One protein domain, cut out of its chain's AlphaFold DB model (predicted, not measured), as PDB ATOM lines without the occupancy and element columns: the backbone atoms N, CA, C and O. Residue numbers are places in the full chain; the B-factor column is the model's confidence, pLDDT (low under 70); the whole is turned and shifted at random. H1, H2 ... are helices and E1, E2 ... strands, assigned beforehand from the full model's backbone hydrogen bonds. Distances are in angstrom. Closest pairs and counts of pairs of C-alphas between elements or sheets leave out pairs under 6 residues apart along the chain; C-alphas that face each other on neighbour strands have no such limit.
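AT A GLANCE: This is residues 68 to 279 of the 429 residues of the protein "DUF1237 domain-containing protein" of Rutstroemia sp. NJR-2017a BBW (UniProt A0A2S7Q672). In this model of little regular structure, H1, H2 and H3 pack together toward one end, H5 packs on H2, and long loops with the antiparallel sheet E2-E4 make the other end. The printed part has 212 residues, 77 in five named helices and four named strands, mostly helix. It is compact, radius of gyration of the C-alphas 18.1 A, spanning 57 by 35 by 29 A.

IN THESE COORDINATES: E1 is residues 75-77, from C-alpha 75 at (103.478, 194.670, 168.182); then H1, 87-95; H2, 110-127, 25.8 A long; E2, 153-156; E3, 164-166; H3, 171-188, 26.4 A long; H4, 193-196; H5, 199-212; E4, 230-233, to C-alpha 233 at (123.455, 179.038, 184.219).

HOW THE PARTS SIT: H1 and H2, a hairpin, touch, closest C-alphas 87 and 121, 6.5 A. H3 touches H1, closest C-alphas 88 and 173, 5.0 A. H5 touches H2 at a steep tilt of 47 degrees, closest C-alphas 122 and 202, 5.0 A. Between E2 and E4, N 154 and O 232 are 2.7 A apart. Every O i to N i+4 pair is within hydrogen-bond range in H1, H2 and H5; in H3, 13 of 14.

THE WHOLE: The printed part has no cut; no printed residue is under 70 in pLDDT.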
ATOM      1  N   THR A  68     100.728 195.026 157.512       81.50
ATOM      2  CA  THR A  68     100.177 194.363 156.313       81.50
ATOM      3  C   THR A  68     100.573 192.895 156.128       81.50
ATOM      4  O   THR A  68     100.013 192.235 155.256       81.50
ATOM      5  N   VAL A  69     101.509 192.355 156.919       83.44
ATOM      6  CA  VAL A  69     102.070 191.005 156.701       83.44
ATOM      7  C   VAL A  69     101.052 189.916 157.039       83.44
ATOM      8  O   VAL A  69     100.958 188.905 156.348       83.44
ATOM      9  N   THR A  70     100.270 190.132 158.096       87.50
ATOM     10  CA  THR A  70      99.182 189.232 158.513       87.50
ATOM     11  C   THR A  70      97.932 190.026 158.886       87.50
ATOM     12  O   THR A  70      98.000 191.232 159.141       87.50
ATOM     13  N   ASP A  71      96.779 189.366 158.953       89.69
ATOM     14  CA  ASP A  71      95.551 189.982 159.458       89.69
ATOM     15  C   ASP A  71      95.613 190.228 160.979       89.69
ATOM     16  O   ASP A  71      95.011 191.190 161.466       89.69
ATOM     17  N   GLN A  72      96.382 189.409 161.708       94.62
ATOM     18  CA  GLN A  72      96.598 189.525 163.149       94.62
ATOM     19  C   GLN A  72      97.450 190.750 163.488       94.62
ATOM     20  O   GLN A  72      98.598 190.872 163.069       94.62
ATOM     21  N   GLU A  73      96.917 191.669 164.288       96.81
ATOM     22  CA  GLU A  73      97.719 192.757 164.855       96.81
ATOM     23  C   GLU A  73      98.802 192.161 165.759       96.81
ATOM     24  O   GLU A  73      98.503 191.321 166.609       96.81
ATOM     25  N   LEU A  74     100.047 192.595 165.571       97.94
ATOM     26  CA  LEU A  74     101.210 192.198 166.361       97.94
ATOM     27  C   LEU A  74     102.048 193.444 166.621       97.94
ATOM     28  O   LEU A  74     102.204 194.266 165.718       97.94
ATOM     29  N   ALA A  75     102.592 193.572 167.825       98.31
ATOM     30  CA  ALA A  75     103.478 194.670 168.182       98.31
ATOM     31  C   ALA A  75     104.629 194.151 169.040       98.31
ATOM     32  O   ALA A  75     104.405 193.609 170.119       98.31
ATOM     33  N   PHE A  76     105.849 194.309 168.533       98.44
ATOM     34  CA  PHE A  76     107.078 193.943 169.217       98.44
ATOM     35  C   PHE A  76     107.627 195.170 169.942       98.44
ATOM     36  O   PHE A  76     108.058 196.138 169.307       98.44
ATOM     37  N   VAL A  77     107.560 195.126 171.272       98.38
ATOM     38  CA  VAL A  77     107.942 196.226 172.162       98.38
ATOM     39  C   VAL A  77     109.188 195.817 172.932       98.38
ATOM     40  O   VAL A  77     109.154 194.861 173.702       98.38
ATOM     41  N   ILE A  78     110.289 196.520 172.697       96.81
ATOM     42  CA  ILE A  78     111.565 196.249 173.367       96.81
ATOM     43  C   ILE A  78     111.631 196.968 174.720       96.81
ATOM     44  O   ILE A  78     110.941 197.964 174.938       96.81
ATOM     45  N   THR A  79     112.486 196.509 175.633       90.31
ATOM     46  CA  THR A  79     112.587 197.116 176.982       90.31
ATOM     47  C   THR A  79     113.225 198.516 176.970       90.31
ATOM     48  O   THR A  79     113.038 199.314 177.893       90.31
ATOM     49  N   GLY A  80     113.976 198.828 175.909       88.38
ATOM     50  CA  GLY A  80     114.731 200.064 175.741       88.38
ATOM     51  C   GLY A  80     116.066 199.777 175.068       88.38
ATOM     52  O   GLY A  80     116.129 199.565 173.863       88.38
ATOM     53  N   ASP A  81     117.135 199.739 175.855       85.31
ATOM     54  CA  ASP A  81     118.501 199.437 175.405       85.31
ATOM     55  C   ASP A  81     118.783 197.946 175.109       85.31
ATOM     56  O   ASP A  81     119.886 197.609 174.678       85.31
ATOM     57  N   ILE A  82     117.794 197.061 175.283       87.19
ATOM     58  CA  ILE A  82     117.870 195.633 174.943       87.19
ATOM     59  C   ILE A  82     116.820 195.325 173.871       87.19
ATOM     60  O   ILE A  82     115.625 195.457 174.120       87.19
ATOM     61  N   ASP A  83     117.259 194.858 172.699       91.38
ATOM     62  CA  ASP A  83     116.417 194.589 171.515       91.38
ATOM     63  C   ASP A  83     115.572 193.291 171.612       91.38
ATOM     64  O   ASP A  83     115.318 192.609 170.618       91.38
ATOM     65  N   ALA A  84     115.116 192.935 172.814       95.31
ATOM     66  CA  ALA A  84     114.235 191.799 173.076       95.31
ATOM     67  C   ALA A  84     113.013 192.220 173.906       95.31
ATOM     68  O   ALA A  84     113.013 193.265 174.558       95.31
ATOM     69  N   MET A  85     111.955 191.409 173.853       98.06
ATOM     70  CA  MET A  85     110.668 191.719 174.475       98.06
ATOM     71  C   MET A  85     110.445 190.843 175.702       98.06
ATOM     72  O   MET A  85     110.242 189.637 175.572       98.06
ATOM     73  N   TRP A  86     110.455 191.464 176.880       98.44
ATOM     74  CA  TRP A  86     109.988 190.853 178.124       98.44
ATOM     75  C   TRP A  86     108.472 190.973 178.197       98.44
ATOM     76  O   TRP A  86     107.923 192.036 177.890       98.44
ATOM     77  N   LEU A  87     107.787 189.910 178.626       98.62
ATOM     78  CA  LEU A  87     106.332 189.952 178.816       98.62
ATOM     79  C   LEU A  87     105.940 191.007 179.859       98.62
ATOM     80  O   LEU A  87     105.027 191.793 179.610       98.62
ATOM     81  N   ARG A  88     106.678 191.077 180.974       98.06
ATOM     82  CA  ARG A  88     106.504 192.091 182.022       98.06
ATOM     83  C   ARG A  88     106.697 193.507 181.486       98.06
ATOM     84  O   ARG A  88     105.743 194.280 181.469       98.06
ATOM     85  N   ASP A  89     107.899 193.835 181.009       97.44
ATOM     86  CA  ASP A  89     108.253 195.194 180.592       97.44
ATOM     87  C   ASP A  89     107.297 195.709 179.520       97.44
ATOM     88  O   ASP A  89     106.699 196.767 179.688       97.44
ATOM     89  N   SER A  90     107.069 194.929 178.459       98.25
ATOM     90  CA  SER A  90     106.189 195.352 177.370       98.25
ATOM     91  C   SER A  90     104.732 195.527 177.805       98.25
ATOM     92  O   SER A  90     104.066 196.439 177.311       98.25
ATOM     93  N   ALA A  91     104.230 194.717 178.746       98.19
ATOM     94  CA  ALA A  91     102.915 194.951 179.333       98.19
ATOM     95  C   ALA A  91     102.896 196.265 180.113       98.19
ATOM     96  O   ALA A  91     102.053 197.115 179.838       98.19
ATOM     97  N   SER A  92     103.823 196.453 181.057       96.88
ATOM     98  CA  SER A  92     103.851 197.638 181.918       96.88
ATOM     99  C   SER A  92     104.087 198.930 181.130       96.88
ATOM    100  O   SER A  92     103.410 199.926 181.364       96.88
ATOM    101  N   GLN A  93     104.975 198.897 180.134       97.75
ATOM    102  CA  GLN A  93     105.244 200.001 179.213       97.75
ATOM    103  C   GLN A  93     103.983 200.469 178.478       97.75
ATOM    104  O   GLN A  93     103.774 201.669 178.309       97.75
ATOM    105  N   ILE A  94     103.140 199.534 178.027       98.12
ATOM    106  CA  ILE A  94     101.885 199.856 177.340       98.12
ATOM    107  C   ILE A  94     100.774 200.220 178.332       98.12
ATOM    108  O   ILE A  94      99.963 201.109 178.049       98.12
ATOM    109  N   TYR A  95     100.764 199.587 179.506       97.69
ATOM    110  CA  TYR A  95      99.795 199.828 180.571       97.69
ATOM    111  C   TYR A  95      99.805 201.284 181.048       97.69
ATOM    112  O   TYR A  95      98.735 201.838 181.302       97.69
ATOM    113  N   SER A  96     100.962 201.954 181.052       96.94
ATOM    114  CA  SER A  96     101.058 203.381 181.395       96.94
ATOM    115  C   SER A  96     100.176 204.292 180.535       96.94
ATOM    116  O   SER A  96      99.765 205.360 180.986       96.94
ATOM    117  N   TYR A  97      99.801 203.862 179.325       98.19
ATOM    118  CA  TYR A  97      98.900 204.600 178.434       98.19
ATOM    119  C   TYR A  97      97.423 204.226 178.590       98.19
ATOM    120  O   TYR A  97      96.582 204.751 177.858       98.19
ATOM    121  N   LEU A  98      97.065 203.372 179.555       97.88
ATOM    122  CA  LEU A  98      95.680 203.005 179.864       97.88
ATOM    123  C   LEU A  98      94.741 204.220 180.014       97.88
ATOM    124  O   LEU A  98      93.602 204.140 179.547       97.88
ATOM    125  N   PRO A  99      95.140 205.370 180.607       97.00
ATOM    126  CA  PRO A  99      94.286 206.558 180.646       97.00
ATOM    127  C   PRO A  99      93.861 207.079 179.265       97.00
ATOM    128  O   PRO A  99      92.770 207.633 179.167       97.00
ATOM    129  N   LEU A 100      94.676 206.862 178.228       97.81
ATOM    130  CA  LEU A 100      94.454 207.308 176.847       97.81
ATOM    131  C   LEU A 100      93.839 206.229 175.943       97.81
ATOM    132  O   LEU A 100      93.592 206.487 174.765       97.81
ATOM    133  N   LEU A 101      93.634 205.015 176.462       98.44
ATOM    134  CA  LEU A 101      93.057 203.916 175.701       98.44
ATOM    135  C   LEU A 101      91.558 204.143 175.475       98.44
ATOM    136  O   LEU A 101      90.772 204.221 176.425       98.44
ATOM    137  N   GLU A 102      91.179 204.172 174.200       97.75
ATOM    138  CA  GLU A 102      89.803 204.240 173.709       97.75
ATOM    139  C   GLU A 102      89.546 203.083 172.735       97.75
ATOM    140  O   GLU A 102      90.465 202.626 172.054       97.75
ATOM    141  N   ALA A 103      88.300 202.610 172.651       97.94
ATOM    142  CA  ALA A 103      87.913 201.600 171.668       97.94
ATOM    143  C   ALA A 103      88.121 202.131 170.240       97.94
ATOM    144  O   ALA A 103      87.679 203.231 169.905       97.94
ATOM    145  N   SER A 104      88.795 201.354 169.388       97.25
ATOM    146  CA  SER A 104      89.039 201.736 167.998       97.25
ATOM    147  C   SER A 104      89.402 200.537 167.124       97.25
ATOM    148  O   SER A 104      90.201 199.680 167.516       97.25
ATOM    149  N   ASP A 105      88.876 200.540 165.901       94.00
ATOM    150  CA  ASP A 105      89.224 199.585 164.842       94.00
ATOM    151  C   ASP A 105      90.336 200.109 163.919       94.00
ATOM    152  O   ASP A 105      90.800 199.401 163.025       94.00
ATOM    153  N   ASN A 106      90.792 201.351 164.117       94.69
ATOM    154  CA  ASN A 106      91.889 201.907 163.333       94.69
ATOM    155  C   ASN A 106      93.199 201.185 163.696       94.69
ATOM    156  O   ASN A 106      93.571 201.138 164.871       94.69
ATOM    157  N   ARG A 107      93.924 200.671 162.693       91.62
ATOM    158  CA  ARG A 107      95.206 199.971 162.880       91.62
ATOM    159  C   ARG A 107      96.308 200.861 163.454       91.62
ATOM    160  O   ARG A 107      97.263 200.336 164.011       91.62
ATOM    161  N   ASP A 108      96.181 202.180 163.379       92.88
ATOM    162  CA  ASP A 108      97.139 203.132 163.964       92.88
ATOM    163  C   ASP A 108      96.699 203.668 165.332       92.88
ATOM    164  O   ASP A 108      97.341 204.539 165.911       92.88
ATOM    165  N   SER A 109      95.605 203.136 165.881       97.19
ATOM    166  CA  SER A 109      95.142 203.497 167.219       97.19
ATOM    167  C   SER A 109      95.967 202.837 168.324       97.19
ATOM    168  O   SER A 109      96.567 201.773 168.147       97.19
ATOM    169  N   LEU A 110      95.900 203.422 169.523       98.25
ATOM    170  CA  LEU A 110      96.417 202.785 170.732       98.25
ATOM    171  C   LEU A 110      95.734 201.426 170.991       98.25
ATOM    172  O   LEU A 110      96.403 200.489 171.408       98.25
ATOM    173  N   ALA A 111      94.443 201.269 170.674       98.38
ATOM    174  CA  ALA A 111      93.759 199.980 170.803       98.38
ATOM    175  C   ALA A 111      94.373 198.888 169.915       98.38
ATOM    176  O   ALA A 111      94.500 197.750 170.361       98.38
ATOM    177  N   SER A 112      94.797 199.234 168.697       97.62
ATOM    178  CA  SER A 112      95.512 198.308 167.812       97.62
ATOM    179  C   SER A 112      96.865 197.900 168.383       97.62
ATOM    180  O   SER A 112      97.212 196.719 168.366       97.62
ATOM    181  N   LEU A 113      97.602 198.853 168.964       98.38
ATOM    182  CA  LEU A 113      98.871 198.570 169.633       98.38
ATOM    183  C   LEU A 113      98.684 197.604 170.816       98.38
ATOM    184  O   LEU A 113      99.416 196.622 170.921       98.38
ATOM    185  N   TRP A 114      97.665 197.828 171.653       98.69
ATOM    186  CA  TRP A 114      97.316 196.934 172.765       98.69
ATOM    187  C   TRP A 114      96.965 195.521 172.287       98.69
ATOM    188  O   TRP A 114      97.537 194.549 172.783       98.69
ATOM    189  N   ARG A 115      96.083 195.387 171.283       98.56
ATOM    190  CA  ARG A 115      95.766 194.083 170.670       98.56
ATOM    191  C   ARG A 115      97.013 193.414 170.099       98.56
ATOM    192  O   ARG A 115      97.181 192.206 170.253       98.56
ATOM    193  N   GLY A 116      97.904 194.200 169.493       98.50
ATOM    194  CA  GLY A 116      99.186 193.750 168.964       98.50
ATOM    195  C   GLY A 116     100.099 193.129 170.015       98.50
ATOM    196  O   GLY A 116     100.641 192.047 169.784       98.50
ATOM    197  N   VAL A 117     100.238 193.774 171.174       98.81
ATOM    198  CA  VAL A 117     101.033 193.247 172.291       98.81
ATOM    199  C   VAL A 117     100.382 192.001 172.889       98.81
ATOM    200  O   VAL A 117     101.059 190.990 173.040       98.81
ATOM    201  N   ILE A 118      99.067 192.018 173.137       98.88
ATOM    202  CA  ILE A 118      98.337 190.866 173.697       98.88
ATOM    203  C   ILE A 118      98.445 189.638 172.781       98.88
ATOM    204  O   ILE A 118      98.724 188.531 173.243       98.88
ATOM    205  N   ASN A 119      98.256 189.815 171.472       98.75
ATOM    206  CA  ASN A 119      98.406 188.734 170.499       98.75
ATOM    207  C   ASN A 119      99.827 188.167 170.479       98.75
ATOM    208  O   ASN A 119     100.006 186.952 170.374       98.75
ATOM    209  N   LEU A 120     100.838 189.036 170.557       98.62
ATOM    210  CA  LEU A 120     102.225 188.602 170.517       98.62
ATOM    211  C   LEU A 120     102.634 187.896 171.821       98.62
ATOM    212  O   LEU A 120     103.247 186.833 171.758       98.62
ATOM    213  N   HIS A 121     102.192 188.395 172.981       98.88
ATOM    214  CA  HIS A 121     102.295 187.693 174.268       98.88
ATOM    215  C   HIS A 121     101.666 186.304 174.206       98.88
ATOM    216  O   HIS A 121     102.301 185.331 174.600       98.88
ATOM    217  N   ALA A 122     100.453 186.186 173.656       98.88
ATOM    218  CA  ALA A 122      99.774 184.898 173.530       98.88
ATOM    219  C   ALA A 122     100.602 183.891 172.711       98.88
ATOM    220  O   ALA A 122     100.759 182.738 173.114       98.88
ATOM    221  N   ARG A 123     101.195 184.331 171.592       98.50
ATOM    222  CA  ARG A 123     102.099 183.496 170.783       98.50
ATOM    223  C   ARG A 123     103.340 183.072 171.569       98.50
ATOM    224  O   ARG A 123     103.740 181.913 171.491       98.50
ATOM    225  N   TYR A 124     103.942 183.986 172.319       98.75
ATOM    226  CA  TYR A 124     105.137 183.718 173.116       98.75
ATOM    227  C   TYR A 124     104.888 182.739 174.266       98.75
ATOM    228  O   TYR A 124     105.641 181.776 174.415       98.75
ATOM    229  N   ILE A 125     103.780 182.890 174.989       98.81
ATOM    230  CA  ILE A 125     103.368 181.948 176.039       98.81
ATOM    231  C   ILE A 125     103.147 180.545 175.457       98.81
ATOM    232  O   ILE A 125     103.557 179.557 176.057       98.81
ATOM    233  N   LEU A 126     102.560 180.437 174.261       98.69
ATOM    234  CA  LEU A 126     102.386 179.148 173.579       98.69
ATOM    235  C   LEU A 126     103.700 178.551 173.056       98.69
ATOM    236  O   LEU A 126     103.800 177.335 172.907       98.69
ATOM    237  N   ILE A 127     104.703 179.384 172.765       98.12
ATOM    238  CA  ILE A 127     106.048 178.929 172.391       98.12
ATOM    239  C   ILE A 127     106.767 178.345 173.603       98.12
ATOM    240  O   ILE A 127     107.353 177.268 173.497       98.12
ATOM    241  N   SER A 128     106.764 179.064 174.724       97.94
ATOM    242  CA  SER A 128     107.347 178.586 175.971       97.94
ATOM    243  C   SER A 128     106.767 179.351 177.161       97.94
ATOM    244  O   SER A 128     107.194 180.478 177.423       97.94
ATOM    245  N   PRO A 129     105.832 178.758 177.923       98.06
ATOM    246  CA  PRO A 129     105.159 179.462 179.011       98.06
ATOM    247  C   PRO A 129     106.075 179.700 180.218       98.06
ATOM    248  O   PRO A 129     105.708 180.458 181.107       98.06
ATOM    249  N   TYR A 130     107.258 179.074 180.249       98.31
ATOM    250  CA  TYR A 130     108.234 179.222 181.329       98.31
ATOM    251  C   TYR A 130     109.303 180.296 181.081       98.31
ATOM    252  O   TYR A 130     110.158 180.500 181.940       98.31
ATOM    253  N   CYS A 131     109.304 180.945 179.914       97.88
ATOM    254  CA  CYS A 131     110.306 181.953 179.569       97.88
ATOM    255  C   CYS A 131     109.718 183.365 179.651       97.88
ATOM    256  O   CYS A 131     108.588 183.587 179.221       97.88
ATOM    257  N   HIS A 132     110.501 184.320 180.152       97.25
ATOM    258  CA  HIS A 132     110.061 185.705 180.322       97.25
ATOM    259  C   HIS A 132     110.341 186.599 179.095       97.25
ATOM    260  O   HIS A 132     109.625 187.584 178.905       97.25
ATOM    261  N   SER A 133     111.350 186.288 178.256       97.25
ATOM    262  CA  SER A 133     111.781 187.161 177.148       97.25
ATOM    263  C   SER A 133     111.930 186.465 175.802       97.25
ATOM    264  O   SER A 133     112.372 185.321 175.677       97.25
ATOM    265  N   PHE A 134     111.578 187.193 174.743       98.12
ATOM    266  CA  PHE A 134     111.402 186.628 173.413       98.12
ATOM    267  C   PHE A 134     112.090 187.442 172.319       98.12
ATOM    268  O   PHE A 134     112.268 188.658 172.413       98.12
ATOM    269  N   GLN A 135     112.474 186.720 171.268       97.69
ATOM    270  CA  GLN A 135     113.071 187.270 170.055       97.69
ATOM    271  C   GLN A 135     112.008 187.978 169.198       97.69
ATOM    272  O   GLN A 135     110.819 187.650 169.316       97.69
ATOM    273  N   PRO A 136     112.406 188.887 168.287       97.81
ATOM    274  CA  PRO A 136     111.485 189.478 167.322       97.81
ATOM    275  C   PRO A 136     110.671 188.411 166.568       97.81
ATOM    276  O   PRO A 136     111.221 187.364 166.205       97.81
ATOM    277  N   PRO A 137     109.370 188.642 166.308       96.38
ATOM    278  CA  PRO A 137     108.571 187.696 165.542       96.38
ATOM    279  C   PRO A 137     109.118 187.585 164.108       96.38
ATOM    280  O   PRO A 137     109.563 188.600 163.561       96.38
ATOM    281  N   PRO A 138     109.077 186.403 163.465       95.06
ATOM    282  CA  PRO A 138     109.606 186.218 162.110       95.06
ATOM    283  C   PRO A 138     109.056 187.220 161.084       95.06
ATOM    284  O   PRO A 138     109.788 187.666 160.206       95.06
ATOM    285  N   GLU A 139     107.788 187.616 161.227       95.69
ATOM    286  CA  GLU A 139     107.106 188.593 160.371       95.69
ATOM    287  C   GLU A 139     107.742 189.986 160.398       95.69
ATOM    288  O   GLU A 139     107.532 190.768 159.473       95.69
ATOM    289  N   SER A 140     108.519 190.301 161.438       96.19
ATOM    290  CA  SER A 140     109.195 191.592 161.556       96.19
ATOM    291  C   SER A 140     110.405 191.736 160.638       96.19
ATOM    292  O   SER A 140     110.801 192.858 160.334       96.19
ATOM    293  N   GLY A 141     111.018 190.622 160.219       94.94
ATOM    294  CA  GLY A 141     112.290 190.632 159.492       94.94
ATOM    295  C   GLY A 141     113.465 191.243 160.271       94.94
ATOM    296  O   GLY A 141     114.535 191.429 159.694       94.94
ATOM    297  N   LEU A 142     113.283 191.564 161.558       95.75
ATOM    298  CA  LEU A 142     114.326 192.125 162.407       95.75
ATOM    299  C   LEU A 142     115.403 191.081 162.702       95.75
ATOM    300  O   LEU A 142     115.128 189.888 162.857       95.75
ATOM    301  N   GLU A 143     116.642 191.550 162.824       94.75
ATOM    302  CA  GLU A 143     117.737 190.705 163.282       94.75
ATOM    303  C   GLU A 143     117.504 190.265 164.727       94.75
ATOM    304  O   GLU A 143     117.086 191.043 165.585       94.75
ATOM    305  N   ARG A 144     117.802 188.994 165.002       93.62
ATOM    306  CA  ARG A 144     117.694 188.438 166.350       93.62
ATOM    307  C   ARG A 144     118.909 188.871 167.169       93.62
ATOM    308  O   ARG A 144     120.027 188.482 166.801       93.62
ATOM    309  N   PRO A 145     118.742 189.623 168.269       91.81
ATOM    310  CA  PRO A 145     119.859 189.934 169.145       91.81
ATOM    311  C   PRO A 145     120.467 188.660 169.739       91.81
ATOM    312  O   PRO A 145     119.786 187.668 170.029       91.81
ATOM    313  N   ARG A 146     121.785 188.700 169.947       85.38
ATOM    314  CA  ARG A 146     122.501 187.659 170.688       85.38
ATOM    315  C   ARG A 146     122.521 187.995 172.165       85.38
ATOM    316  O   ARG A 146     122.885 189.101 172.551       85.38
ATOM    317  N   ASN A 147     122.232 186.992 172.979       81.00
ATOM    318  CA  ASN A 147     122.265 187.111 174.421       81.00
ATOM    319  C   ASN A 147     123.569 186.537 174.988       81.00
ATOM    320  O   ASN A 147     123.679 185.343 175.263       81.00
ATOM    321  N   GLY A 148     124.598 187.380 175.093       73.75
ATOM    322  CA  GLY A 148     125.923 186.949 175.549       73.75
ATOM    323  C   GLY A 148     125.949 186.520 177.019       73.75
ATOM    324  O   GLY A 148     126.609 185.535 177.346       73.75
ATOM    325  N   ALA A 149     125.193 187.219 177.872       71.94
ATOM    326  CA  ALA A 149     125.144 186.983 179.317       71.94
ATOM    327  C   ALA A 149     124.571 185.604 179.677       71.94
ATOM    328  O   ALA A 149     124.973 185.003 180.667       71.94
ATOM    329  N   TYR A 150     123.680 185.091 178.831       73.06
ATOM    330  CA  TYR A 150     122.807 183.960 179.144       73.06
ATOM    331  C   TYR A 150     122.950 182.807 178.140       73.06
ATOM    332  O   TYR A 150     122.210 181.829 178.171       73.06
ATOM    333  N   SER A 151     123.959 182.876 177.264       77.50
ATOM    334  CA  SER A 151     124.273 181.838 176.269       77.50
ATOM    335  C   SER A 151     124.628 180.468 176.866       77.50
ATOM    336  O   SER A 151     124.623 179.470 176.147       77.50
ATOM    337  N   GLN A 152     124.930 180.422 178.165       84.81
ATOM    338  CA  GLN A 152     125.259 179.212 178.925       84.81
ATOM    339  C   GLN A 152     124.143 178.821 179.908       84.81
ATOM    340  O   GLN A 152     124.383 178.071 180.854       84.81
ATOM    341  N   ASN A 153     122.934 179.353 179.715       92.06
ATOM    342  CA  ASN A 153     121.762 178.954 180.476       92.06
ATOM    343  C   ASN A 153     121.212 177.630 179.935       92.06
ATOM    344  O   ASN A 153     121.072 177.424 178.729       92.06
ATOM    345  N   HIS A 154     120.864 176.737 180.852       94.62
ATOM    346  CA  HIS A 154     120.344 175.403 180.584       94.62
ATOM    347  C   HIS A 154     119.014 175.203 181.325       94.62
ATOM    348  O   HIS A 154     118.957 174.468 182.316       94.62
ATOM    349  N   PRO A 155     117.935 175.874 180.891       95.81
ATOM    350  CA  PRO A 155     116.596 175.560 181.360       95.81
ATOM    351  C   PRO A 155     116.160 174.186 180.853       95.81
ATOM    352  O   PRO A 155     116.470 173.792 179.727       95.81
ATOM    353  N   MET A 156     115.390 173.482 181.674       96.19
ATOM    354  CA  MET A 156     114.716 172.244 181.309       96.19
ATOM    355  C   MET A 156     113.223 172.388 181.619       96.19
ATOM    356  O   MET A 156     112.902 172.681 182.768       96.19
ATOM    357  N   PRO A 157     112.316 172.181 180.644       95.56
ATOM    358  CA  PRO A 157     112.598 171.807 179.254       95.56
ATOM    359  C   PRO A 157     113.385 172.889 178.482       95.56
ATOM    360  O   PRO A 157     113.259 174.075 178.792       95.56
ATOM    361  N   PRO A 158     114.202 172.493 177.487       95.06
ATOM    362  CA  PRO A 158     114.984 173.439 176.702       95.06
ATOM    363  C   PRO A 158     114.075 174.297 175.816       95.06
ATOM    364  O   PRO A 158     113.020 173.846 175.365       95.06
ATOM    365  N   TYR A 159     114.512 175.519 175.510       92.94
ATOM    366  CA  TYR A 159     113.811 176.427 174.602       92.94
ATOM    367  C   TYR A 159     114.470 176.494 173.219       92.94
ATOM    368  O   TYR A 159     115.622 176.104 173.032       92.94
ATOM    369  N   ASN A 160     113.744 177.036 172.235       94.12
ATOM    370  CA  ASN A 160     114.310 177.369 170.929       94.12
ATOM    371  C   ASN A 160     114.905 178.797 170.952       94.12
ATOM    372  O   ASN A 160     114.128 179.757 171.000       94.12
ATOM    373  N   PRO A 161     116.242 178.969 170.871       92.25
ATOM    374  CA  PRO A 161     116.894 180.282 170.947       92.25
ATOM    375  C   PRO A 161     116.616 181.191 169.742       92.25
ATOM    376  O   PRO A 161     116.913 182.382 169.777       92.25
ATOM    377  N   GLU A 162     116.021 180.659 168.673       92.94
ATOM    378  CA  GLU A 162     115.523 181.472 167.564       92.94
ATOM    379  C   GLU A 162     114.228 182.219 167.895       92.94
ATOM    380  O   GLU A 162     113.864 183.141 167.168       92.94
ATOM    381  N   LYS A 163     113.523 181.806 168.956       96.00
ATOM    382  CA  LYS A 163     112.225 182.359 169.370       96.00
ATOM    383  C   LYS A 163     112.264 182.999 170.756       96.00
ATOM    384  O   LYS A 163     111.537 183.952 171.004       96.00
ATOM    385  N   VAL A 164     113.095 182.477 171.650       96.06
ATOM    386  CA  VAL A 164     113.227 182.920 173.043       96.06
ATOM    387  C   VAL A 164     114.585 183.596 173.224       96.06
ATOM    388  O   VAL A 164     115.593 183.096 172.723       96.06
ATOM    389  N   PHE A 165     114.598 184.746 173.898       95.69
ATOM    390  CA  PHE A 165     115.812 185.525 174.142       95.69
ATOM    391  C   PHE A 165     116.536 185.049 175.407       95.69
ATOM    392  O   PHE A 165     117.734 184.763 175.357       95.69
ATOM    393  N   ASP A 166     115.800 184.915 176.508       95.06
ATOM    394  CA  ASP A 166     116.203 184.247 177.744       95.06
ATOM    395  C   ASP A 166     114.990 183.536 178.355       95.06
ATOM    396  O   ASP A 166     113.829 183.869 178.096       95.06
ATOM    397  N   CYS A 167     115.258 182.509 179.149       95.75
ATOM    398  CA  CYS A 167     114.221 181.678 179.726       95.75
ATOM    399  C   CYS A 167     114.461 181.506 181.212       95.75
ATOM    400  O   CYS A 167     115.028 180.500 181.629       95.75
ATOM    401  N   LYS A 168     114.015 182.484 181.999       96.38
ATOM    402  CA  LYS A 168     113.875 182.362 183.449       96.38
ATOM    403  C   LYS A 168     112.392 182.348 183.804       96.38
ATOM    404  O   LYS A 168     111.624 183.162 183.295       96.38
ATOM    405  N   TRP A 169     112.001 181.399 184.650       97.69
ATOM    406  CA  TRP A 169     110.622 181.274 185.100       97.69
ATOM    407  C   TRP A 169     110.281 182.334 186.149       97.69
ATOM    408  O   TRP A 169     110.733 182.267 187.300       97.69
ATOM    409  N   GLU A 170     109.433 183.261 185.719       98.19
ATOM    410  CA  GLU A 170     108.949 184.418 186.462       98.19
ATOM    411  C   GLU A 170     107.424 184.440 186.395       98.19
ATOM    412  O   GLU A 170     106.834 184.635 185.328       98.19
ATOM    413  N   LEU A 171     106.763 184.207 187.530       97.88
ATOM    414  CA  LEU A 171     105.301 184.120 187.578       97.88
ATOM    415  C   LEU A 171     104.624 185.412 187.084       97.88
ATOM    416  O   LEU A 171     103.571 185.363 186.441       97.88
ATOM    417  N   ASP A 172     105.234 186.566 187.354       97.94
ATOM    418  CA  ASP A 172     104.728 187.876 186.950       97.94
ATOM    419  C   ASP A 172     104.691 188.066 185.428       97.94
ATOM    420  O   ASP A 172     103.847 188.817 184.941       97.94
ATOM    421  N   SER A 173     105.511 187.340 184.659       98.50
ATOM    422  CA  SER A 173     105.471 187.393 183.192       98.50
ATOM    423  C   SER A 173     104.111 186.940 182.655       98.50
ATOM    424  O   SER A 173     103.532 187.578 181.773       98.50
ATOM    425  N   LEU A 174     103.553 185.877 183.239       98.56
ATOM    426  CA  LEU A 174     102.214 185.397 182.898       98.56
ATOM    427  C   LEU A 174     101.118 186.294 183.484       98.56
ATOM    428  O   LEU A 174     100.111 186.549 182.820       98.56
ATOM    429  N   ALA A 175     101.312 186.807 184.702       97.88
ATOM    430  CA  ALA A 175     100.370 187.743 185.315       97.88
ATOM    431  C   ALA A 175     100.236 189.041 184.496       97.88
ATOM    432  O   ALA A 175      99.128 189.542 184.313       97.88
ATOM    433  N   SER A 176     101.338 189.535 183.930       98.00
ATOM    434  CA  SER A 176     101.389 190.743 183.098       98.00
ATOM    435  C   SER A 176     100.546 190.608 181.828       98.00
ATOM    436  O   SER A 176      99.783 191.515 181.492       98.00
ATOM    437  N   PHE A 177     100.591 189.442 181.169       98.69
ATOM    438  CA  PHE A 177      99.722 189.125 180.029       98.69
ATOM    439  C   PHE A 177      98.231 189.171 180.399       98.69
ATOM    440  O   PHE A 177      97.409 189.718 179.654       98.69
ATOM    441  N   LEU A 178      97.864 188.630 181.564       98.19
ATOM    442  CA  LEU A 178      96.483 188.655 182.049       98.19
ATOM    443  C   LEU A 178      96.041 190.071 182.444       98.19
ATOM    444  O   LEU A 178      94.910 190.463 182.143       98.19
ATOM    445  N   GLN A 179      96.928 190.851 183.064       97.25
ATOM    446  CA  GLN A 179      96.664 192.229 183.471       97.25
ATOM    447  C   GLN A 179      96.359 193.114 182.259       97.25
ATOM    448  O   GLN A 179      95.310 193.760 182.220       97.25
ATOM    449  N   ILE A 180      97.234 193.116 181.246       98.12
ATOM    450  CA  ILE A 180      97.031 193.938 180.046       98.12
ATOM    451  C   ILE A 180      95.790 193.486 179.259       98.12
ATOM    452  O   ILE A 180      95.036 194.321 178.762       98.12
ATOM    453  N   SER A 181      95.507 192.179 179.223       98.56
ATOM    454  CA  SER A 181      94.287 191.636 178.609       98.56
ATOM    455  C   SER A 181      93.019 192.133 179.309       98.56
ATOM    456  O   SER A 181      92.084 192.605 178.660       98.56
ATOM    457  N   THR A 182      92.993 192.070 180.641       97.81
ATOM    458  CA  THR A 182      91.830 192.484 181.439       97.81
ATOM    459  C   THR A 182      91.598 193.985 181.314       97.81
ATOM    460  O   THR A 182      90.493 194.407 180.978       97.81
ATOM    461  N   ALA A 183      92.650 194.791 181.464       98.00
ATOM    462  CA  ALA A 183      92.552 196.240 181.337       98.00
ATOM    463  C   ALA A 183      92.115 196.681 179.931       98.00
ATOM    464  O   ALA A 183      91.309 197.606 179.799       98.00
ATOM    465  N   TYR A 184      92.573 195.989 178.879       98.69
ATOM    466  CA  TYR A 184      92.086 196.221 177.520       98.69
ATOM    467  C   TYR A 184      90.575 196.013 177.430       98.69
ATOM    468  O   TYR A 184      89.849 196.930 177.039       98.69
ATOM    469  N   TYR A 185      90.097 194.832 177.837       98.50
ATOM    470  CA  TYR A 185      88.675 194.505 177.801       98.50
ATOM    471  C   TYR A 185      87.848 195.500 178.614       98.50
ATOM    472  O   TYR A 185      86.818 195.985 178.148       98.50
ATOM    473  N   GLU A 186      88.293 195.838 179.820       97.94
ATOM    474  CA  GLU A 186      87.568 196.746 180.699       97.94
ATOM    475  C   GLU A 186      87.384 198.133 180.086       97.94
ATOM    476  O   GLU A 186      86.314 198.725 180.270       97.94
ATOM    477  N   ARG A 187      88.369 198.626 179.328       98.12
ATOM    478  CA  ARG A 187      88.315 199.947 178.692       98.12
ATOM    479  C   ARG A 187      87.627 199.962 177.338       98.12
ATOM    480  O   ARG A 187      86.913 200.921 177.061       98.12
ATOM    481  N   THR A 188      87.819 198.945 176.502       98.38
ATOM    482  CA  THR A 188      87.309 198.952 175.119       98.38
ATOM    483  C   THR A 188      86.010 198.176 174.947       98.38
ATOM    484  O   THR A 188      85.272 198.428 173.999       98.38
ATOM    485  N   LYS A 189      85.726 197.236 175.856       98.00
ATOM    486  CA  LYS A 189      84.639 196.249 175.766       98.00
ATOM    487  C   LYS A 189      84.703 195.353 174.519       98.00
ATOM    488  O   LYS A 189      83.722 194.679 174.206       98.00
ATOM    489  N   ASP A 190      85.852 195.283 173.844       97.31
ATOM    490  CA  ASP A 190      86.072 194.433 172.669       97.31
ATOM    491  C   ASP A 190      86.287 192.968 173.086       97.31
ATOM    492  O   ASP A 190      87.406 192.470 173.206       97.31
ATOM    493  N   LEU A 191      85.182 192.270 173.364       96.88
ATOM    494  CA  LEU A 191      85.210 190.848 173.714       96.88
ATOM    495  C   LEU A 191      85.549 189.958 172.509       96.88
ATOM    496  O   LEU A 191      86.145 188.893 172.674       96.88
ATOM    497  N   ALA A 192      85.146 190.376 171.305       96.38
ATOM    498  CA  ALA A 192      85.295 189.587 170.085       96.38
ATOM    499  C   ALA A 192      86.773 189.344 169.748       96.38
ATOM    500  O   ALA A 192      87.127 188.258 169.285       96.38
ATOM    501  N   PHE A 193      87.642 190.313 170.053       96.94
ATOM    502  CA  PHE A 193      89.092 190.175 169.944       96.94
ATOM    503  C   PHE A 193      89.637 188.893 170.599       96.94
ATOM    504  O   PHE A 193      90.384 188.145 169.963       96.94
ATOM    505  N   PHE A 194      89.214 188.582 171.828       98.06
ATOM    506  CA  PHE A 194      89.746 187.453 172.605       98.06
ATOM    507  C   PHE A 194      89.368 186.074 172.050       98.06
ATOM    508  O   PHE A 194      89.990 185.074 172.404       98.06
ATOM    509  N   GLN A 195      88.373 186.009 171.163       95.25
ATOM    510  CA  GLN A 195      87.934 184.772 170.512       95.25
ATOM    511  C   GLN A 195      88.552 184.581 169.122       95.25
ATOM    512  O   GLN A 195      88.400 183.515 168.527       95.25
ATOM    513  N   LYS A 196      89.222 185.605 168.580       95.56
ATOM    514  CA  LYS A 196      89.651 185.626 167.177       95.56
ATOM    515  C   LYS A 196      90.913 184.804 166.912       95.56
ATOM    516  O   LYS A 196      91.023 184.177 165.863       95.56
ATOM    517  N   TYR A 197      91.863 184.833 167.844       96.25
ATOM    518  CA  TYR A 197      93.163 184.172 167.716       96.25
ATOM    519  C   TYR A 197      93.426 183.250 168.918       96.25
ATOM    520  O   TYR A 197      92.515 182.608 169.429       96.25
ATOM    521  N   GLN A 198      94.674 183.154 169.378       96.62
ATOM    522  CA  GLN A 198      95.118 182.117 170.315       96.62
ATOM    523  C   GLN A 198      95.084 182.542 171.792       96.62
ATOM    524  O   GLN A 198      95.751 181.928 172.620       96.62
ATOM    525  N   TRP A 199      94.337 183.593 172.146       98.62
ATOM    526  CA  TRP A 199      94.335 184.108 173.520       98.62
ATOM    527  C   TRP A 199      93.850 183.063 174.533       98.62
ATOM    528  O   TRP A 199      94.502 182.851 175.549       98.62
ATOM    529  N   ILE A 200      92.757 182.350 174.232       98.50
ATOM    530  CA  ILE A 200      92.204 181.316 175.125       98.50
ATOM    531  C   ILE A 200      93.222 180.196 175.371       98.50
ATOM    532  O   ILE A 200      93.372 179.729 176.499       98.50
ATOM    533  N   ASP A 201      93.926 179.764 174.326       98.75
ATOM    534  CA  ASP A 201      94.928 178.706 174.451       98.75
ATOM    535  C   ASP A 201      96.158 179.189 175.223       98.75
ATOM    536  O   ASP A 201      96.690 178.444 176.043       98.75
ATOM    537  N   ALA A 202      96.562 180.449 175.043       98.81
ATOM    538  CA  ALA A 202      97.626 181.053 175.835       98.81
ATOM    539  C   ALA A 202      97.252 181.165 177.320       98.81
ATOM    540  O   ALA A 202      98.081 180.869 178.175       98.81
ATOM    541  N   VAL A 203      96.002 181.514 177.647       98.81
ATOM    542  CA  VAL A 203      95.517 181.515 179.038       98.81
ATOM    543  C   VAL A 203      95.581 180.116 179.642       98.81
ATOM    544  O   VAL A 203      96.057 179.969 180.765       98.81
ATOM    545  N   LYS A 204      95.156 179.079 178.908       98.81
ATOM    546  CA  LYS A 204      95.282 177.688 179.378       98.81
ATOM    547  C   LYS A 204      96.742 177.324 179.629       98.81
ATOM    548  O   LYS A 204      97.060 176.872 180.719       98.81
ATOM    549  N   ALA A 205      97.632 177.602 178.675       98.75
ATOM    550  CA  ALA A 205      99.061 177.329 178.818       98.75
ATOM    551  C   ALA A 205      99.685 178.065 180.018       98.75
ATOM    552  O   ALA A 205     100.474 177.475 180.755       98.75
ATOM    553  N   ALA A 206      99.298 179.323 180.252       98.62
ATOM    554  CA  ALA A 206      99.742 180.100 181.403       98.62
ATOM    555  C   ALA A 206      99.263 179.488 182.732       98.62
ATOM    556  O   ALA A 206     100.053 179.311 183.660       98.62
ATOM    557  N   VAL A 207      97.979 179.125 182.822       98.50
ATOM    558  CA  VAL A 207      97.395 178.496 184.017       98.50
ATOM    559  C   VAL A 207      98.001 177.117 184.274       98.50
ATOM    560  O   VAL A 207      98.315 176.801 185.421       98.50
ATOM    561  N   ASP A 208      98.216 176.319 183.229       98.50
ATOM    562  CA  ASP A 208      98.820 174.990 183.331       98.50
ATOM    563  C   ASP A 208     100.277 175.079 183.808       98.50
ATOM    564  O   ASP A 208     100.666 174.352 184.723       98.50
ATOM    565  N   ALA A 209     101.070 176.008 183.261       98.12
ATOM    566  CA  ALA A 209     102.450 176.238 183.692       98.12
ATOM    567  C   ALA A 209     102.528 176.709 185.152       98.12
ATOM    568  O   ALA A 209     103.296 176.162 185.948       98.12
ATOM    569  N   ALA A 210     101.679 177.667 185.541       98.25
ATOM    570  CA  ALA A 210     101.581 178.114 186.928       98.25
ATOM    571  C   ALA A 210     101.149 176.968 187.860       98.25
ATOM    572  O   ALA A 210     101.726 176.775 188.929       98.25
ATOM    573  N   GLY A 211     100.169 176.162 187.444       97.75
ATOM    574  CA  GLY A 211      99.698 174.992 188.179       97.75
ATOM    575  C   GLY A 211     100.789 173.942 188.391       97.75
ATOM    576  O   GLY A 211     100.940 173.424 189.499       97.75
ATOM    577  N   ALA A 212     101.591 173.674 187.360       96.88
ATOM    578  CA  ALA A 212     102.683 172.710 187.407       96.88
ATOM    579  C   ALA A 212     103.818 173.131 188.362       96.88
ATOM    580  O   ALA A 212     104.505 172.279 188.926       96.88
ATOM    581  N   MET A 213     103.963 174.433 188.619       96.62
ATOM    582  CA  MET A 213     104.944 174.999 189.552       96.62
ATOM    583  C   MET A 213     104.429 175.128 190.997       96.62
ATOM    584  O   MET A 213     105.044 175.807 191.816       96.62
ATOM    585  N   ARG A 214     103.315 174.475 191.355       95.69
ATOM    586  CA  ARG A 214     102.786 174.461 192.738       95.69
ATOM    587  C   ARG A 214     103.351 173.349 193.618       95.69
ATOM    588  O   ARG A 214     103.173 173.389 194.835       95.69
ATOM    589  N   LEU A 215     103.974 172.336 193.019       93.75
ATOM    590  CA  LEU A 215     104.476 171.185 193.764       93.75
ATOM    591  C   LEU A 215     105.625 171.602 194.692       93.75
ATOM    592  O   LEU A 215     106.532 172.335 194.297       93.75
ATOM    593  N   GLY A 216     105.590 171.105 195.929       93.62
ATOM    594  CA  GLY A 216     106.729 171.195 196.839       93.62
ATOM    595  C   GLY A 216     107.866 170.262 196.417       93.62
ATOM    596  O   GLY A 216     107.673 169.327 195.641       93.62
ATOM    597  N   THR A 217     109.053 170.467 196.982       95.31
ATOM    598  CA  THR A 217     110.251 169.674 196.654       95.31
ATOM    599  C   THR A 217     110.108 168.198 197.004       95.31
ATOM    600  O   THR A 217     110.637 167.351 196.289       95.31
ATOM    601  N   TYR A 218     109.388 167.874 198.082       95.75
ATOM    602  CA  TYR A 218     109.185 166.499 198.538       95.75
ATOM    603  C   TYR A 218     107.703 166.115 198.520       95.75
ATOM    604  O   TYR A 218     106.834 166.944 198.799       95.75
ATOM    605  N   SER A 219     107.407 164.857 198.192       94.12
ATOM    606  CA  SER A 219     106.080 164.259 198.360       94.12
ATOM    607  C   SER A 219     105.792 163.992 199.841       94.12
ATOM    608  O   SER A 219     106.677 164.096 200.695       94.12
ATOM    609  N   LYS A 220     104.560 163.581 200.166       91.50
ATOM    610  CA  LYS A 220     104.179 163.208 201.542       91.50
ATOM    611  C   LYS A 220     105.005 162.040 202.094       91.50
ATOM    612  O   LYS A 220     105.190 161.939 203.301       91.50
ATOM    613  N   GLU A 221     105.532 161.191 201.218       95.00
ATOM    614  CA  GLU A 221     106.395 160.049 201.533       95.00
ATOM    615  C   GLU A 221     107.889 160.425 201.572       95.00
ATOM    616  O   GLU A 221     108.735 159.552 201.758       95.00
ATOM    617  N   GLY A 222     108.231 161.703 201.366       93.62
ATOM    618  CA  GLY A 222     109.607 162.204 201.389       93.62
ATOM    619  C   GLY A 222     110.396 161.991 200.093       93.62
ATOM    620  O   GLY A 222     111.609 162.191 200.082       93.62
ATOM    621  N   LYS A 223     109.749 161.592 198.989       95.75
ATOM    622  CA  LYS A 223     110.420 161.458 197.684       95.75
ATOM    623  C   LYS A 223     110.581 162.820 197.022       95.75
ATOM    624  O   LYS A 223     109.651 163.619 197.071       95.75
ATOM    625  N   VAL A 224     111.715 163.064 196.366       95.00
ATOM    626  CA  VAL A 224     111.911 164.282 195.564       95.00
ATOM    627  C   VAL A 224     110.902 164.295 194.415       95.00
ATOM    628  O   VAL A 224     110.804 163.320 193.667       95.00
ATOM    629  N   GLN A 225     110.137 165.378 194.300       94.56
ATOM    630  CA  GLN A 225     109.190 165.578 193.207       94.56
ATOM    631  C   GLN A 225     109.900 166.163 191.987       94.56
ATOM    632  O   GLN A 225     110.819 166.972 192.105       94.56
ATOM    633  N   HIS A 226     109.453 165.761 190.802       93.81
ATOM    634  CA  HIS A 226     109.941 166.328 189.552       93.81
ATOM    635  C   HIS A 226     109.354 167.734 189.355       93.81
ATOM    636  O   HIS A 226     108.138 167.880 189.234       93.81
ATOM    637  N   SER A 227     110.213 168.756 189.300       94.88
ATOM    638  CA  SER A 227     109.803 170.124 188.960       94.88
ATOM    639  C   SER A 227     109.450 170.213 187.478       94.88
ATOM    640  O   SER A 227     110.158 169.662 186.640       94.88
ATOM    641  N   ALA A 228     108.375 170.923 187.134       96.44
ATOM    642  CA  ALA A 228     107.989 171.126 185.736       96.44
ATOM    643  C   ALA A 228     109.011 171.964 184.952       96.44
ATOM    644  O   ALA A 228     109.065 171.886 183.724       96.44
ATOM    645  N   TRP A 229     109.824 172.733 185.677       97.12
ATOM    646  CA  TRP A 229     110.889 173.548 185.129       97.12
ATOM    647  C   TRP A 229     112.097 173.619 186.076       97.12
ATOM    648  O   TRP A 229     111.930 173.711 187.298       97.12
ATOM    649  N   THR A 230     113.310 173.578 185.526       97.12
ATOM    650  CA  THR A 230     114.583 173.771 186.249       97.12
ATOM    651  C   THR A 230     115.532 174.628 185.430       97.12
ATOM    652  O   THR A 230     115.383 174.707 184.215       97.12
ATOM    653  N   PHE A 231     116.544 175.217 186.063       97.44
ATOM    654  CA  PHE A 231     117.498 176.075 185.363       97.44
ATOM    655  C   PHE A 231     118.863 176.103 186.030       97.44
ATOM    656  O   PHE A 231     118.974 176.393 187.216       97.44
ATOM    657  N   THR A 232     119.910 175.914 185.237       96.06
ATOM    658  CA  THR A 232     121.288 176.219 185.635       96.06
ATOM    659  C   THR A 232     121.922 177.147 184.612       96.06
ATOM    660  O   THR A 232     121.829 176.876 183.420       96.06
ATOM    661  N   GLY A 233     122.613 178.188 185.060       92.75
ATOM    662  CA  GLY A 233     123.455 179.038 184.219       92.75
ATOM    663  C   GLY A 233     124.897 179.032 184.713       92.75
ATOM    664  O   GLY A 233     125.142 178.993 185.924       92.75
ATOM    665  N   TRP A 234     125.864 179.068 183.792       90.75
ATOM    666  CA  TRP A 234     127.253 179.350 184.156       90.75
ATOM    667  C   TRP A 234     127.439 180.853 184.346       90.75
ATOM    668  O   TRP A 234     127.301 181.640 183.411       90.75
ATOM    669  N   THR A 235     127.741 181.253 185.575       90.38
ATOM    670  CA  THR A 235     127.794 182.658 185.972       90.38
ATOM    671  C   THR A 235     128.676 182.838 187.205       90.38
ATOM    672  O   THR A 235     128.892 181.904 187.978       90.38
ATOM    673  N   ASN A 236     129.180 184.056 187.405       89.88
ATOM    674  CA  ASN A 236     129.842 184.482 188.640       89.88
ATOM    675  C   ASN A 236     128.914 185.290 189.566       89.88
ATOM    676  O   ASN A 236     129.363 185.779 190.603       89.88
ATOM    677  N   ARG A 237     127.634 185.441 189.202       88.75
ATOM    678  CA  ARG A 237     126.606 186.111 190.003       88.75
ATOM    679  C   ARG A 237     125.665 185.076 190.603       88.75
ATOM    680  O   ARG A 237     125.019 184.329 189.878       88.75
ATOM    681  N   GLY A 238     125.566 185.047 191.931       88.88
ATOM    682  CA  GLY A 238     124.759 184.048 192.641       88.88
ATOM    683  C   GLY A 238     123.258 184.112 192.343       88.88
ATOM    684  O   GLY A 238     122.575 183.111 192.526       88.88
ATOM    685  N   THR A 239     122.749 185.254 191.873       91.44
ATOM    686  CA  THR A 239     121.337 185.438 191.512       91.44
ATOM    687  C   THR A 239     121.004 185.029 190.077       91.44
ATOM    688  O   THR A 239     119.833 184.916 189.741       91.44
ATOM    689  N   GLU A 240     122.008 184.740 189.248       92.44
ATOM    690  CA  GLU A 240     121.845 184.415 187.822       92.44
ATOM    691  C   GLU A 240     121.773 182.896 187.560       92.44
ATOM    692  O   GLU A 240     121.909 182.431 186.431       92.44
ATOM    693  N   THR A 241     121.615 182.091 188.612       94.69
ATOM    694  CA  THR A 241     121.477 180.631 188.550       94.69
ATOM    695  C   THR A 241     120.737 180.124 189.787       94.69
ATOM    696  O   THR A 241     120.557 180.863 190.754       94.69
ATOM    697  N   LEU A 242     120.303 178.865 189.779       96.06
ATOM    698  CA  LEU A 242     119.572 178.271 190.899       96.06
ATOM    699  C   LEU A 242     120.426 177.244 191.646       96.06
ATOM    700  O   LEU A 242     121.181 176.476 191.049       96.06
ATOM    701  N   SER A 243     120.268 177.201 192.971       94.12
ATOM    702  CA  SER A 243     120.870 176.172 193.826       94.12
ATOM    703  C   SER A 243     120.304 174.772 193.528       94.12
ATOM    704  O   SER A 243     119.339 174.625 192.776       94.12
ATOM    705  N   ASN A 244     120.892 173.732 194.133       95.12
ATOM    706  CA  ASN A 244     120.414 172.343 194.054       95.12
ATOM    707  C   ASN A 244     120.228 171.841 192.610       95.12
ATOM    708  O   ASN A 244     119.142 171.402 192.238       95.12
ATOM    709  N   ASP A 245     121.281 171.956 191.795       93.50
ATOM    710  CA  ASP A 245     121.306 171.504 190.395       93.50
ATOM    711  C   ASP A 245     120.137 172.042 189.558       93.50
ATOM    712  O   ASP A 245     119.513 171.346 188.759       93.50
ATOM    713  N   GLY A 246     119.822 173.318 189.771       94.88
ATOM    714  CA  GLY A 246     118.803 174.030 189.018       94.88
ATOM    715  C   GLY A 246     117.384 173.893 189.552       94.88
ATOM    716  O   GLY A 246     116.454 174.463 188.978       94.88
ATOM    717  N   LEU A 247     117.202 173.166 190.659       94.31
ATOM    718  CA  LEU A 247     115.920 173.066 191.340       94.31
ATOM    719  C   LEU A 247     115.629 174.275 192.204       94.31
ATOM    720  O   LEU A 247     114.477 174.412 192.569       94.31
ATOM    721  N   GLY A 248     116.606 175.103 192.576       94.50
ATOM    722  CA  GLY A 248     116.484 176.158 193.583       94.50
ATOM    723  C   GLY A 248     116.292 175.614 195.004       94.50
ATOM    724  O   GLY A 248     116.380 174.412 195.257       94.50
ATOM    725  N   ASN A 249     116.022 176.503 195.959       93.94
ATOM    726  CA  ASN A 249     115.893 176.111 197.365       93.94
ATOM    727  C   ASN A 249     114.643 175.245 197.626       93.94
ATOM    728  O   ASN A 249     113.623 175.462 196.965       93.94
ATOM    729  N   PRO A 250     114.698 174.272 198.563       94.62
ATOM    730  CA  PRO A 250     113.567 173.396 198.829       94.62
ATOM    731  C   PRO A 250     112.344 174.152 199.344       94.62
ATOM    732  O   PRO A 250     112.466 175.016 200.208       94.62
ATOM    733  N   THR A 251     111.160 173.774 198.872       94.31
ATOM    734  CA  THR A 251     109.883 174.350 199.303       94.31
ATOM    735  C   THR A 251     108.912 173.264 199.756       94.31
ATOM    736  O   THR A 251     108.961 172.111 199.313       94.31
ATOM    737  N   LYS A 252     108.020 173.623 200.675       94.00
ATOM    738  CA  LYS A 252     106.869 172.824 201.078       94.00
ATOM    739  C   LYS A 252     105.648 173.300 200.305       94.00
ATOM    740  O   LYS A 252     105.387 174.499 200.234       94.00
ATOM    741  N   GLU A 253     104.880 172.356 199.772       93.94
ATOM    742  CA  GLU A 253     103.603 172.665 199.129       93.94
ATOM    743  C   GLU A 253     102.680 173.393 200.118       93.94
ATOM    744  O   GLU A 253     102.393 172.894 201.210       93.94
ATOM    745  N   ASN A 254     102.240 174.592 199.737       92.69
ATOM    746  CA  ASN A 254     101.443 175.486 200.581       92.69
ATOM    747  C   ASN A 254     100.311 176.192 199.808       92.69
ATOM    748  O   ASN A 254      99.682 177.106 200.329       92.69
ATOM    749  N   GLY A 255     100.042 175.762 198.572       92.69
ATOM    750  CA  GLY A 255      98.997 176.315 197.709       92.69
ATOM    751  C   GLY A 255      99.438 177.473 196.811       92.69
ATOM    752  O   GLY A 255      98.739 177.744 195.836       92.69
ATOM    753  N   MET A 256     100.586 178.104 197.080       95.38
ATOM    754  CA  MET A 256     101.164 179.122 196.199       95.38
ATOM    755  C   MET A 256     101.836 178.498 194.973       95.38
ATOM    756  O   MET A 256     102.136 177.303 194.937       95.38
ATOM    757  N   VAL A 257     102.069 179.330 193.959       96.06
ATOM    758  CA  VAL A 257     102.874 178.985 192.785       96.06
ATOM    759  C   VAL A 257     104.308 179.408 193.056       96.06
ATOM    760  O   VAL A 257     104.569 180.545 193.444       96.06
ATOM    761  N   ARG A 258     105.250 178.497 192.847       94.31
ATOM    762  CA  ARG A 258     106.666 178.795 192.985       94.31
ATOM    763  C   ARG A 258     107.137 179.638 191.805       94.31
ATOM    764  O   ARG A 258     106.995 179.190 190.674       94.31
ATOM    765  N   SER A 259     107.772 180.780 192.062       96.00
ATOM    766  CA  SER A 259     108.598 181.481 191.069       96.00
ATOM    767  C   SER A 259     110.063 181.105 191.273       96.00
ATOM    768  O   SER A 259     110.502 180.937 192.413       96.00
ATOM    769  N   ALA A 260     110.811 180.916 190.189       95.56
ATOM    770  CA  ALA A 260     112.231 180.585 190.280       95.56
ATOM    771  C   ALA A 260     113.094 181.846 190.265       95.56
ATOM    772  O   ALA A 260     114.091 181.916 190.981       95.56
ATOM    773  N   PHE A 261     112.661 182.837 189.492       97.75
ATOM    774  CA  PHE A 261     113.247 184.160 189.414       97.75
ATOM    775  C   PHE A 261     112.192 185.223 189.755       97.75
ATOM    776  O   PHE A 261     110.986 184.951 189.774       97.75
ATOM    777  N   ARG A 262     112.672 186.405 190.122       97.38
ATOM    778  CA  ARG A 262     111.901 187.595 190.495       97.38
ATOM    779  C   ARG A 262     111.645 188.481 189.275       97.38
ATOM    780  O   ARG A 262     112.339 188.325 188.275       97.38
ATOM    781  N   PRO A 263     110.793 189.511 189.404       95.88
ATOM    782  CA  PRO A 263     110.677 190.579 188.407       95.88
ATOM    783  C   PRO A 263     111.979 191.361 188.124       95.88
ATOM    784  O   PRO A 263     112.016 192.185 187.211       95.88
ATOM    785  N   SER A 264     113.030 191.165 188.928       92.44
ATOM    786  CA  SER A 264     114.388 191.686 188.708       92.44
ATOM    787  C   SER A 264     115.286 190.742 187.891       92.44
ATOM    788  O   SER A 264     116.478 190.998 187.753       92.44
ATOM    789  N   ASP A 265     114.740 189.625 187.404       93.50
ATOM    790  CA  ASP A 265     115.443 188.508 186.765       93.50
ATOM    791  C   ASP A 265     116.451 187.784 187.696       93.50
ATOM    792  O   ASP A 265     117.262 186.977 187.233       93.50
ATOM    793  N   ASP A 266     116.388 188.028 189.016       90.94
ATOM    794  CA  ASP A 266     117.214 187.382 190.050       90.94
ATOM    795  C   ASP A 266     116.538 186.143 190.660       90.94
ATOM    796  O   ASP A 266     115.328 186.124 190.878       90.94
ATOM    797  N   ALA A 267     117.320 185.130 191.040       83.12
ATOM    798  CA  ALA A 267     116.834 183.927 191.718       83.12
ATOM    799  C   ALA A 267     116.046 184.222 193.017       83.12
ATOM    800  O   ALA A 267     116.484 184.991 193.880       83.12
ATOM    801  N   ALA A 268     114.904 183.549 193.195       84.31
ATOM    802  CA  ALA A 268     113.995 183.721 194.330       84.31
ATOM    803  C   ALA A 268     114.281 182.749 195.503       84.31
ATOM    804  O   ALA A 268     114.623 181.581 195.306       84.31
ATOM    805  N   TYR A 269     114.087 183.211 196.751       71.06
ATOM    806  CA  TYR A 269     114.233 182.403 197.987       71.06
ATOM    807  C   TYR A 269     113.105 182.603 199.027       71.06
ATOM    808  O   TYR A 269     113.044 181.901 200.026       71.06
ATOM    809  N   GLU A 270     112.201 183.554 198.813       85.94
ATOM    810  CA  GLU A 270     111.548 184.345 199.871       85.94
ATOM    811  C   GLU A 270     110.813 183.603 200.984       85.94
ATOM    812  O   GLU A 270     111.013 183.933 202.150       85.94
ATOM    813  N   ILE A 271     109.973 182.628 200.659       91.00
ATOM    814  CA  ILE A 271     109.242 181.824 201.641       91.00
ATOM    815  C   ILE A 271     109.282 180.364 201.212       91.00
ATOM    816  O   ILE A 271     109.028 180.035 200.054       91.00
ATOM    817  N   ASP A 272     109.594 179.475 202.151       92.69
ATOM    818  CA  ASP A 272     109.845 178.062 201.844       92.69
ATOM    819  C   ASP A 272     108.731 177.121 202.326       92.69
ATOM    820  O   ASP A 272     108.708 175.949 201.962       92.69
ATOM    821  N   GLY A 273     107.793 177.603 203.147       92.75
ATOM    822  CA  GLY A 273     106.754 176.781 203.778       92.75
ATOM    823  C   GLY A 273     107.254 175.838 204.889       92.75
ATOM    824  O   GLY A 273     106.448 175.122 205.488       92.75
ATOM    825  N   TYR A 274     108.550 175.854 205.201       93.06
ATOM    826  CA  TYR A 274     109.169 175.213 206.367       93.06
ATOM    827  C   TYR A 274     109.331 176.173 207.555       93.06
ATOM    828  O   TYR A 274     109.686 175.737 208.648       93.06
ATOM    829  N   GLY A 275     109.017 177.455 207.358       93.56
ATOM    830  CA  GLY A 275     109.122 178.514 208.364       93.56
ATOM    831  C   GLY A 275     110.235 179.516 208.062       93.56
ATOM    832  O   GLY A 275     110.358 180.507 208.778       93.56
ATOM    833  N   GLY A 276     111.016 179.289 207.002       93.38
ATOM    834  CA  GLY A 276     111.933 180.275 206.457       93.38
ATOM    835  C   GLY A 276     111.163 181.425 205.817       93.38
ATOM    836  O   GLY A 276     110.152 181.239 205.131       93.38
ATOM    837  N   SER A 277     111.620 182.643 206.084       93.38
ATOM    838  CA  SER A 277     111.077 183.864 205.496       93.38
ATOM    839  C   SER A 277     112.200 184.875 205.324       93.38
ATOM    840  O   SER A 277     112.906 185.196 206.279       93.38
ATOM    841  N   ASN A 278     112.362 185.370 204.103       94.19
ATOM    842  CA  ASN A 278     113.267 186.456 203.789       94.19
ATOM    843  C   ASN A 278     112.522 187.783 203.943       94.19
ATOM    844  O   ASN A 278     111.588 188.067 203.195       94.19
ATOM    845  N   LEU A 279     112.927 188.583 204.924       96.19
ATOM    846  CA  LEU A 279     112.342 189.894 205.168       96.19
ATOM    847  C   LEU A 279     113.127 190.933 204.362       96.19
ATOM    848  O   LEU A 279     114.178 191.402 204.791       96.19
TER     849      LEU A 279